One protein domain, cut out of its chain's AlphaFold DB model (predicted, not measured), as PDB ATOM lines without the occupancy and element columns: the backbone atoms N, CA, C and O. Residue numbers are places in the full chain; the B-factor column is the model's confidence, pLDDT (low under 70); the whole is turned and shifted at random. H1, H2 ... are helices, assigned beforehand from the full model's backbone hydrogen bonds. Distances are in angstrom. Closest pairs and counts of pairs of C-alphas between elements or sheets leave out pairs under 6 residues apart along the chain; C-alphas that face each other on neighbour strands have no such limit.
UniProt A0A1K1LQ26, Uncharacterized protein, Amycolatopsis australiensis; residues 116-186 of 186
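This is residues 116 to 186 of the 186 residues of an uncharacterized protein of Amycolatopsis australiensis (UniProt A0A1K1LQ26). This domain has little regular structure: three short helices, none touching another, are strung along a looping chain, and residues 179 to 186, mostly H3, stick out. Near the middle, residues 153 to 154 pair antiparallel with 171 to 172. The 71 printed residues hold H1, H2 and H3 in that order and no named strand; the class is all helix, with 25 residues in named elements. The whole is only just compact, close to loose, with a radius of gyration of the C-alphas of 13.4 A, spanning 35 by 33 by 24 A.

Look first at H1, residues 118 to 125; it is only just apart from H3, residues 175 to 184, at 8.4 A. H2, residues 161 to 167, is apart from both. Every O i to N i+4 pair is within hydrogen-bond range in H1 and H2, but 3 of 6 in H3.

Find C-alpha 118 at (23.489, -23.441, -13.883); H1 runs 10.3 A. H2 spans 9.9 A. H3 runs 14.9 A to C-alpha 184 at (30.044, -36.103, -4.100).

The C-alphas farthest apart, Gly 132 and Gln 186, are 36.8 A apart. The printed part has no cut. The link H1 to H2 is long, 35 residues. Look for pLDDT under 70 at residues 138 to 140, 142 to 143 and 175 to 186.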
ATOM      1  N   ILE A 116      18.442 -24.623 -10.800       89.31
ATOM      2  CA  ILE A 116      19.097 -25.755 -10.136       89.31
ATOM      3  C   ILE A 116      20.216 -26.366 -10.989       89.31
ATOM      4  O   ILE A 116      21.025 -27.129 -10.476       89.31
ATOM      5  N   THR A 117      20.291 -26.031 -12.283       88.44
ATOM      6  CA  THR A 117      21.297 -26.562 -13.223       88.44
ATOM      7  C   THR A 117      22.043 -25.440 -13.966       88.44
ATOM      8  O   THR A 117      21.922 -25.310 -15.186       88.44
ATOM      9  N   PRO A 118      22.861 -24.619 -13.275       86.44
ATOM     10  CA  PRO A 118      23.489 -23.441 -13.883       86.44
ATOM     11  C   PRO A 118      24.416 -23.753 -15.052       86.44
ATOM     12  O   PRO A 118      24.537 -22.954 -15.974       86.44
ATOM     13  N   ARG A 119      25.056 -24.925 -15.042       84.62
ATOM     14  CA  ARG A 119      25.917 -25.363 -16.144       84.62
ATOM     15  C   ARG A 119      25.127 -25.593 -17.431       84.62
ATOM     16  O   ARG A 119      25.488 -25.036 -18.459       84.62
ATOM     17  N   ALA A 120      24.043 -26.366 -17.359       88.50
ATOM     18  CA  ALA A 120      23.172 -26.601 -18.507       88.50
ATOM     19  C   ALA A 120      22.563 -25.283 -19.011       88.50
ATOM     20  O   ALA A 120      22.460 -25.056 -20.212       88.50
ATOM     21  N   GLU A 121      22.214 -24.377 -18.095       90.06
ATOM     22  CA  GLU A 121      21.745 -23.041 -18.458       90.06
ATOM     23  C   GLU A 121      22.810 -22.218 -19.192       90.06
ATOM     24  O   GLU A 121      22.512 -21.625 -20.226       90.06
ATOM     25  N   ALA A 122      24.057 -22.216 -18.721       88.25
ATOM     26  CA  ALA A 122      25.148 -21.530 -19.405       88.25
ATOM     27  C   ALA A 122      25.424 -22.101 -20.805       88.25
ATOM     28  O   ALA A 122      25.656 -21.333 -21.739       88.25
ATOM     29  N   GLU A 123      25.352 -23.426 -20.960       88.75
ATOM     30  CA  GLU A 123      25.485 -24.112 -22.250       88.75
ATOM     31  C   GLU A 123      24.358 -23.705 -23.215       88.75
ATOM     32  O   GLU A 123      24.631 -23.333 -24.355       88.75
ATOM     33  N   LEU A 124      23.105 -23.673 -22.745       92.19
ATOM     34  CA  LEU A 124      21.952 -23.202 -23.528       92.19
ATOM     35  C   LEU A 124      22.078 -21.732 -23.951       92.19
ATOM     36  O   LEU A 124      21.596 -21.342 -25.015       92.19
ATOM     37  N   LEU A 125      22.706 -20.907 -23.115       90.19
ATOM     38  CA  LEU A 125      22.946 -19.493 -23.387       90.19
ATOM     39  C   LEU A 125      24.188 -19.248 -24.257       90.19
ATOM     40  O   LEU A 125      24.379 -18.123 -24.714       90.19
ATOM     41  N   GLY A 126      25.019 -20.268 -24.494       87.88
ATOM     42  CA  GLY A 126      26.283 -20.125 -25.216       87.88
ATOM     43  C   GLY A 126      27.288 -19.231 -24.486       87.88
ATOM     44  O   GLY A 126      28.101 -18.565 -25.127       87.88
ATOM     45  N   LEU A 127      27.225 -19.173 -23.153       84.50
ATOM     46  CA  LEU A 127      28.132 -18.342 -22.372       84.50
ATOM     47  C   LEU A 127      29.539 -18.949 -22.408       84.50
ATOM     48  O   LEU A 127      29.757 -20.079 -21.975       84.50
ATOM     49  N   GLY A 128      30.500 -18.180 -22.920       78.31
ATOM     50  CA  GLY A 128      31.926 -18.522 -22.913       78.31
ATOM     51  C   GLY A 128      32.729 -17.498 -22.117       78.31
ATOM     52  O   GLY A 128      33.296 -17.806 -21.069       78.31
ATOM     53  N   ALA A 129      32.696 -16.250 -22.572       78.81
ATOM     54  CA  ALA A 129      33.285 -15.108 -21.891       78.81
ATOM     55  C   ALA A 129      32.350 -13.894 -21.980       78.81
ATOM     56  O   ALA A 129      31.508 -13.810 -22.871       78.81
ATOM     57  N   CYS A 130      32.493 -12.960 -21.046       81.62
ATOM     58  CA  CYS A 130      31.874 -11.649 -21.101       81.62
ATOM     59  C   CYS A 130      32.407 -10.880 -22.314       81.62
ATOM     60  O   CYS A 130      33.617 -10.725 -22.470       81.62
ATOM     61  N   GLU A 131      31.506 -10.340 -23.132       80.56
ATOM     62  CA  GLU A 131      31.868  -9.545 -24.312       80.56
ATOM     63  C   GLU A 131      32.565  -8.225 -23.945       80.56
ATOM     64  O   GLU A 131      33.419  -7.751 -24.689       80.56
ATOM     65  N   GLY A 132      32.238  -7.646 -22.785       83.44
ATOM     66  CA  GLY A 132      32.783  -6.360 -22.347       83.44
ATOM     67  C   GLY A 132      34.205  -6.437 -21.797       83.44
ATOM     68  O   GLY A 132      35.053  -5.625 -22.152       83.44
ATOM     69  N   CYS A 133      34.479  -7.397 -20.908       84.38
ATOM     70  CA  CYS A 133      35.780  -7.498 -20.234       84.38
ATOM     71  C   CYS A 133      36.579  -8.762 -20.587       84.38
ATOM     72  O   CYS A 133      37.640  -8.980 -20.008       84.38
ATOM     73  N   GLY A 134      36.073  -9.622 -21.480       81.06
ATOM     74  CA  GLY A 134      36.749 -10.841 -21.946       81.06
ATOM     75  C   GLY A 134      36.913 -11.940 -20.891       81.06
ATOM     76  O   GLY A 134      37.470 -12.998 -21.178       81.06
ATOM     77  N   ARG A 135      36.440 -11.709 -19.663       80.38
ATOM     78  CA  ARG A 135      36.533 -12.681 -18.570       80.38
ATOM     79  C   ARG A 135      35.592 -13.852 -18.834       80.38
ATOM     80  O   ARG A 135      34.499 -13.613 -19.341       80.38
ATOM     81  N   PRO A 136      35.951 -15.088 -18.465       77.56
ATOM     82  CA  PRO A 136      35.025 -16.214 -18.531       77.56
ATOM     83  C   PRO A 136      33.695 -15.876 -17.842       77.56
ATOM     84  O   PRO A 136      33.673 -15.083 -16.904       77.56
ATOM     85  N   TRP A 137      32.584 -16.522 -18.208       76.50
ATOM     86  CA  TRP A 137      31.320 -16.390 -17.445       76.50
ATOM     87  C   TRP A 137      31.399 -16.961 -16.009       76.50
ATOM     88  O   TRP A 137      30.422 -16.999 -15.273       76.50
ATOM     89  N   GLN A 138      32.593 -17.399 -15.637       68.75
ATOM     90  CA  GLN A 138      32.982 -18.402 -14.671       68.75
ATOM     91  C   GLN A 138      34.037 -17.802 -13.722       68.75
ATOM     92  O   GLN A 138      35.128 -18.341 -13.560       68.75
ATOM     93  N   VAL A 139      33.762 -16.628 -13.152       65.25
ATOM     94  CA  VAL A 139      34.694 -15.949 -12.235       65.25
ATOM     95  C   VAL A 139      34.073 -15.886 -10.848       65.25
ATOM     96  O   VAL A 139      32.995 -15.322 -10.681       65.25
ATOM     97  N   ASP A 140      34.766 -16.471  -9.869       67.50
ATOM     98  CA  ASP A 140      34.305 -16.566  -8.477       67.50
ATOM     99  C   ASP A 140      34.381 -15.220  -7.730       67.50
ATOM    100  O   ASP A 140      33.674 -15.015  -6.743       67.50
ATOM    101  N   ASP A 141      35.234 -14.291  -8.178       70.25
ATOM    102  CA  ASP A 141      35.415 -13.002  -7.514       70.25
ATOM    103  C   ASP A 141      34.462 -11.935  -8.071       70.25
ATOM    104  O   ASP A 141      34.633 -11.412  -9.175       70.25
ATOM    105  N   ALA A 142      33.466 -11.570  -7.262       65.25
ATOM    106  CA  ALA A 142      32.512 -10.516  -7.582       65.25
ATOM    107  C   ALA A 142      33.174  -9.141  -7.794       65.25
ATOM    108  O   ALA A 142      32.640  -8.341  -8.564       65.25
ATOM    109  N   ALA A 143      34.328  -8.864  -7.171       66.25
ATOM    110  CA  ALA A 143      35.084  -7.627  -7.387       66.25
ATOM    111  C   ALA A 143      35.704  -7.557  -8.793       66.25
ATOM    112  O   ALA A 143      36.022  -6.473  -9.288       66.25
ATOM    113  N   GLU A 144      35.830  -8.699  -9.469       70.81
ATOM    114  CA  GLU A 144      36.345  -8.814 -10.827       70.81
ATOM    115  C   GLU A 144      35.232  -8.899 -11.889       70.81
ATOM    116  O   GLU A 144      35.506  -9.056 -13.079       70.81
ATOM    117  N   LEU A 145      33.958  -8.771 -11.530       75.75
ATOM    118  CA  LEU A 145      32.879  -8.788 -12.518       75.75
ATOM    119  C   LEU A 145      32.539  -7.368 -12.972       75.75
ATOM    120  O   LEU A 145      32.193  -6.510 -12.162       75.75
ATOM    121  N   CYS A 146      32.569  -7.119 -14.284       82.50
ATOM    122  CA  CYS A 146      31.965  -5.902 -14.814       82.50
ATOM    123  C   CYS A 146      30.427  -6.012 -14.784       82.50
ATOM    124  O   CYS A 146      29.847  -7.069 -14.507       82.50
ATOM    125  N   GLU A 147      29.739  -4.914 -15.078       80.19
ATOM    126  CA  GLU A 147      28.270  -4.878 -15.112       80.19
ATOM    127  C   GLU A 147      27.666  -5.799 -16.186       80.19
ATOM    128  O   GLU A 147      26.530  -6.236 -16.047       80.19
ATOM    129  N   GLN A 148      28.444  -6.136 -17.221       76.88
ATOM    130  CA  GLN A 148      28.041  -6.991 -18.342       76.88
ATOM    131  C   GLN A 148      28.429  -8.464 -18.161       76.88
ATOM    132  O   GLN A 148      28.109  -9.294 -19.015       76.88
ATOM    133  N   CYS A 149      29.153  -8.817 -17.095       79.62
ATOM    134  CA  CYS A 149      29.493 -10.214 -16.856       79.62
ATOM    135  C   CYS A 149      28.218 -11.036 -16.611       79.62
ATOM    136  O   CYS A 149      27.337 -10.573 -15.883       79.62
ATOM    137  N   PRO A 150      28.111 -12.264 -17.150       76.19
ATOM    138  CA  PRO A 150      26.965 -13.124 -16.879       76.19
ATOM    139  C   PRO A 150      26.830 -13.424 -15.379       76.19
ATOM    140  O   PRO A 150      27.803 -13.790 -14.727       76.19
ATOM    141  N   ARG A 151      25.619 -13.278 -14.826       80.75
ATOM    142  CA  ARG A 151      25.322 -13.496 -13.398       80.75
ATOM    143  C   ARG A 151      24.238 -14.549 -13.222       80.75
ATOM    144  O   ARG A 151      23.120 -14.244 -12.809       80.75
ATOM    145  N   LEU A 152      24.562 -15.788 -13.580       87.62
ATOM    146  CA  LEU A 152      23.673 -16.908 -13.293       87.62
ATOM    147  C   LEU A 152      23.514 -17.079 -11.782       87.62
ATOM    148  O   LEU A 152      24.428 -16.801 -11.001       87.62
ATOM    149  N   ARG A 153      22.328 -17.531 -11.383       89.06
ATOM    150  CA  ARG A 153      21.961 -17.734  -9.985       89.06
ATOM    151  C   ARG A 153      21.608 -19.196  -9.769       89.06
ATOM    152  O   ARG A 153      20.795 -19.753 -10.501       89.06
ATOM    153  N   PHE A 154      22.229 -19.812  -8.776       88.75
ATOM    154  CA  PHE A 154      21.912 -21.150  -8.322       88.75
ATOM    155  C   PHE A 154      20.752 -21.105  -7.323       88.75
ATOM    156  O   PHE A 154      20.744 -20.299  -6.392       88.75
ATOM    157  N   GLY A 155      19.762 -21.972  -7.510       90.38
ATOM    158  CA  GLY A 155      18.633 -22.108  -6.596       90.38
ATOM    159  C   GLY A 155      17.379 -22.676  -7.262       90.38
ATOM    160  O   GLY A 155      17.344 -22.856  -8.480       90.38
ATOM    161  N   PRO A 156      16.331 -22.977  -6.481       91.50
ATOM    162  CA  PRO A 156      15.069 -23.459  -7.027       91.50
ATOM    163  C   PRO A 156      14.449 -22.408  -7.952       91.50
ATOM    164  O   PRO A 156      14.342 -21.247  -7.572       91.50
ATOM    165  N   THR A 157      14.020 -22.814  -9.148       91.81
ATOM    166  CA  THR A 157      13.397 -21.912 -10.125       91.81
ATOM    167  C   THR A 157      11.945 -21.611  -9.733       91.81
ATOM    168  O   THR A 157      11.101 -22.503  -9.859       91.81
ATOM    169  N   PRO A 158      11.617 -20.385  -9.282       91.94
ATOM    170  CA  PRO A 158      10.246 -20.016  -8.938       91.94
ATOM    171  C   PRO A 158       9.329 -20.007 -10.168       91.94
ATOM    172  O   PRO A 158       9.740 -19.647 -11.275       91.94
ATOM    173  N   GLN A 159       8.060 -20.357  -9.959       88.06
ATOM    174  CA  GLN A 159       7.010 -20.316 -10.981       88.06
ATOM    175  C   GLN A 159       6.107 -19.082 -10.870       88.06
ATOM    176  O   GLN A 159       5.237 -18.884 -11.713       88.06
ATOM    177  N   SER A 160       6.301 -18.246  -9.847       89.81
ATOM    178  CA  SER A 160       5.600 -16.971  -9.688       89.81
ATOM    179  C   SER A 160       6.404 -15.971  -8.856       89.81
ATOM    180  O   SER A 160       7.313 -16.355  -8.116       89.81
ATOM    181  N   ALA A 161       6.019 -14.693  -8.914       88.38
ATOM    182  CA  ALA A 161       6.613 -13.642  -8.087       88.38
ATOM    183  C   ALA A 161       6.475 -13.925  -6.576       88.38
ATOM    184  O   ALA A 161       7.447 -13.805  -5.832       88.38
ATOM    185  N   ASP A 162       5.301 -14.376  -6.122       90.88
ATOM    186  CA  ASP A 162       5.075 -14.752  -4.716       90.88
ATOM    187  C   ASP A 162       5.994 -15.892  -4.271       90.88
ATOM    188  O   ASP A 162       6.449 -15.943  -3.126       90.88
ATOM    189  N   GLU A 163       6.249 -16.849  -5.163       91.75
ATOM    190  CA  GLU A 163       7.172 -17.937  -4.888       91.75
ATOM    191  C   GLU A 163       8.622 -17.455  -4.867       91.75
ATOM    192  O   GLU A 163       9.362 -17.846  -3.966       91.75
ATOM    193  N   ALA A 164       9.005 -16.553  -5.771       90.12
ATOM    194  CA  ALA A 164      10.328 -15.938  -5.783       90.12
ATOM    195  C   ALA A 164      10.624 -15.179  -4.479       90.12
ATOM    196  O   ALA A 164      11.724 -15.283  -3.944       90.12
ATOM    197  N   VAL A 165       9.632 -14.488  -3.904       92.06
ATOM    198  CA  VAL A 165       9.776 -13.837  -2.590       92.06
ATOM    199  C   VAL A 165      10.054 -14.862  -1.486       92.06
ATOM    200  O   VAL A 165      10.881 -14.611  -0.612       92.06
ATOM    201  N   ARG A 166       9.393 -16.027  -1.516       93.75
ATOM    202  CA  ARG A 166       9.590 -17.083  -0.506       93.75
ATOM    203  C   ARG A 166      10.914 -17.826  -0.661       93.75
ATOM    204  O   ARG A 166      11.535 -18.154   0.344       93.75
ATOM    205  N   LEU A 167      11.291 -18.152  -1.895       90.44
ATOM    206  CA  LEU A 167      12.506 -18.909  -2.208       90.44
ATOM    207  C   LEU A 167      13.760 -18.029  -2.176       90.44
ATOM    208  O   LEU A 167      14.867 -18.535  -2.012       90.44
ATOM    209  N   GLY A 168      13.581 -16.716  -2.306       90.00
ATOM    210  CA  GLY A 168      14.663 -15.763  -2.437       90.00
ATOM    211  C   GLY A 168      15.241 -15.735  -3.850       90.00
ATOM    212  O   GLY A 168      14.839 -16.462  -4.756       90.00
ATOM    213  N   SER A 169      16.225 -14.863  -4.033       85.69
ATOM    214  CA  SER A 169      16.840 -14.610  -5.341       85.69
ATOM    215  C   SER A 169      17.858 -15.678  -5.779       85.69
ATOM    216  O   SER A 169      18.483 -15.537  -6.827       85.69
ATOM    217  N   GLY A 170      18.050 -16.737  -4.988       87.75
ATOM    218  CA  GLY A 170      19.149 -17.687  -5.164       87.75
ATOM    219  C   GLY A 170      20.522 -17.075  -4.877       87.75
ATOM    220  O   GLY A 170      20.649 -15.897  -4.531       87.75
ATOM    221  N   GLU A 171      21.552 -17.893  -5.030       86.81
ATOM    222  CA  GLU A 171      22.945 -17.532  -4.776       86.81
ATOM    223  C   GLU A 171      23.671 -17.306  -6.106       86.81
ATOM    224  O   GLU A 171      23.406 -18.025  -7.071       86.81
ATOM    225  N   PRO A 172      24.573 -16.319  -6.217       83.75
ATOM    226  CA  PRO A 172      25.459 -16.228  -7.370       83.75
ATOM    227  C   PRO A 172      26.204 -17.546  -7.573       83.75
ATOM    228  O   PRO A 172      26.646 -18.177  -6.615       83.75
ATOM    229  N   VAL A 173      26.332 -17.968  -8.824       81.38
ATOM    230  CA  VAL A 173      27.040 -19.205  -9.144       81.38
ATOM    231  C   VAL A 173      28.528 -19.061  -8.816       81.38
ATOM    232  O   VAL A 173      29.236 -18.313  -9.483       81.38
ATOM    233  N   SER A 174      28.986 -19.820  -7.819       75.12
ATOM    234  CA  SER A 174      30.400 -20.088  -7.541       75.12
ATOM    235  C   SER A 174      30.804 -21.389  -8.231       75.12
ATOM    236  O   SER A 174      30.187 -22.442  -8.032       75.12
ATOM    237  N   LEU A 175      31.832 -21.347  -9.073       65.06
ATOM    238  CA  LEU A 175      32.266 -22.518  -9.827       65.06
ATOM    239  C   LEU A 175      32.966 -23.562  -8.977       65.06
ATOM    240  O   LEU A 175      32.782 -24.757  -9.218       65.06
ATOM    241  N   ARG A 176      33.774 -23.131  -8.001       63.91
ATOM    242  CA  ARG A 176      34.425 -24.053  -7.060       63.91
ATOM    243  C   ARG A 176      33.406 -24.975  -6.404       63.91
ATOM    244  O   ARG A 176      33.663 -26.163  -6.241       63.91
ATOM    245  N   GLU A 177      32.231 -24.448  -6.092       62.91
ATOM    246  CA  GLU A 177      31.158 -25.199  -5.446       62.91
ATOM    247  C   GLU A 177      30.378 -26.088  -6.427       62.91
ATOM    248  O   GLU A 177      29.932 -27.172  -6.049       62.91
ATOM    249  N   LEU A 178      30.258 -25.685  -7.698       62.47
ATOM    250  CA  LEU A 178      29.632 -26.502  -8.746       62.47
ATOM    251  C   LEU A 178      30.460 -27.731  -9.140       62.47
ATOM    252  O   LEU A 178      29.878 -28.765  -9.468       62.47
ATOM    253  N   VAL A 179      31.793 -27.636  -9.135       58.12
ATOM    254  CA  VAL A 179      32.673 -28.781  -9.438       58.12
ATOM    255  C   VAL A 179      32.646 -29.791  -8.290       58.12
ATOM    256  O   VAL A 179      32.410 -30.969  -8.530       58.12
ATOM    257  N   VAL A 180      32.768 -29.326  -7.042       53.03
ATOM    258  CA  VAL A 180      32.811 -30.197  -5.852       53.03
ATOM    259  C   VAL A 180      31.512 -30.986  -5.643       53.03
ATOM    260  O   VAL A 180      31.553 -32.128  -5.193       53.03
ATOM    261  N   ARG A 181      30.349 -30.422  -5.993       51.22
ATOM    262  CA  ARG A 181      29.061 -31.126  -5.849       51.22
ATOM    263  C   ARG A 181      28.879 -32.295  -6.826       51.22
ATOM    264  O   ARG A 181      28.199 -33.245  -6.473       51.22
ATOM    265  N   ASN A 182      29.508 -32.273  -8.003       47.38
ATOM    266  CA  ASN A 182      29.406 -33.380  -8.968       47.38
ATOM    267  C   ASN A 182      30.266 -34.601  -8.601       47.38
ATOM    268  O   ASN A 182      30.003 -35.691  -9.109       47.38
ATOM    269  N   ASP A 183      31.271 -34.420  -7.743       39.25
ATOM    270  CA  ASP A 183      32.147 -35.504  -7.280       39.25
ATOM    271  C   ASP A 183      31.613 -36.181  -6.007       39.25
ATOM    272  O   ASP A 183      32.045 -37.275  -5.664       39.25
ATOM    273  N   ALA A 184      30.678 -35.542  -5.295       42.91
ATOM    274  CA  ALA A 184      30.044 -36.103  -4.100       42.91
ATOM    275  C   ALA A 184      28.821 -36.992  -4.413       42.91
ATOM    276  O   ALA A 184      28.418 -37.780  -3.559       42.91
ATOM    277  N   ASP A 185      28.257 -36.865  -5.620       44.59
ATOM    278  CA  ASP A 185      27.086 -37.612  -6.106       44.59
ATOM    279  C   ASP A 185      27.451 -38.711  -7.142       44.59
ATOM    280  O   ASP A 185      26.556 -39.301  -7.756       44.59
ATOM    281  N   GLN A 186      28.749 -38.999  -7.337       39.88
ATOM    282  CA  GLN A 186      29.284 -40.130  -8.125       39.88
ATOM    283  C   GLN A 186      29.917 -41.188  -7.217       39.88
ATOM    284  O   GLN A 186      29.771 -42.389  -7.545       39.88
TER     285      GLN A 186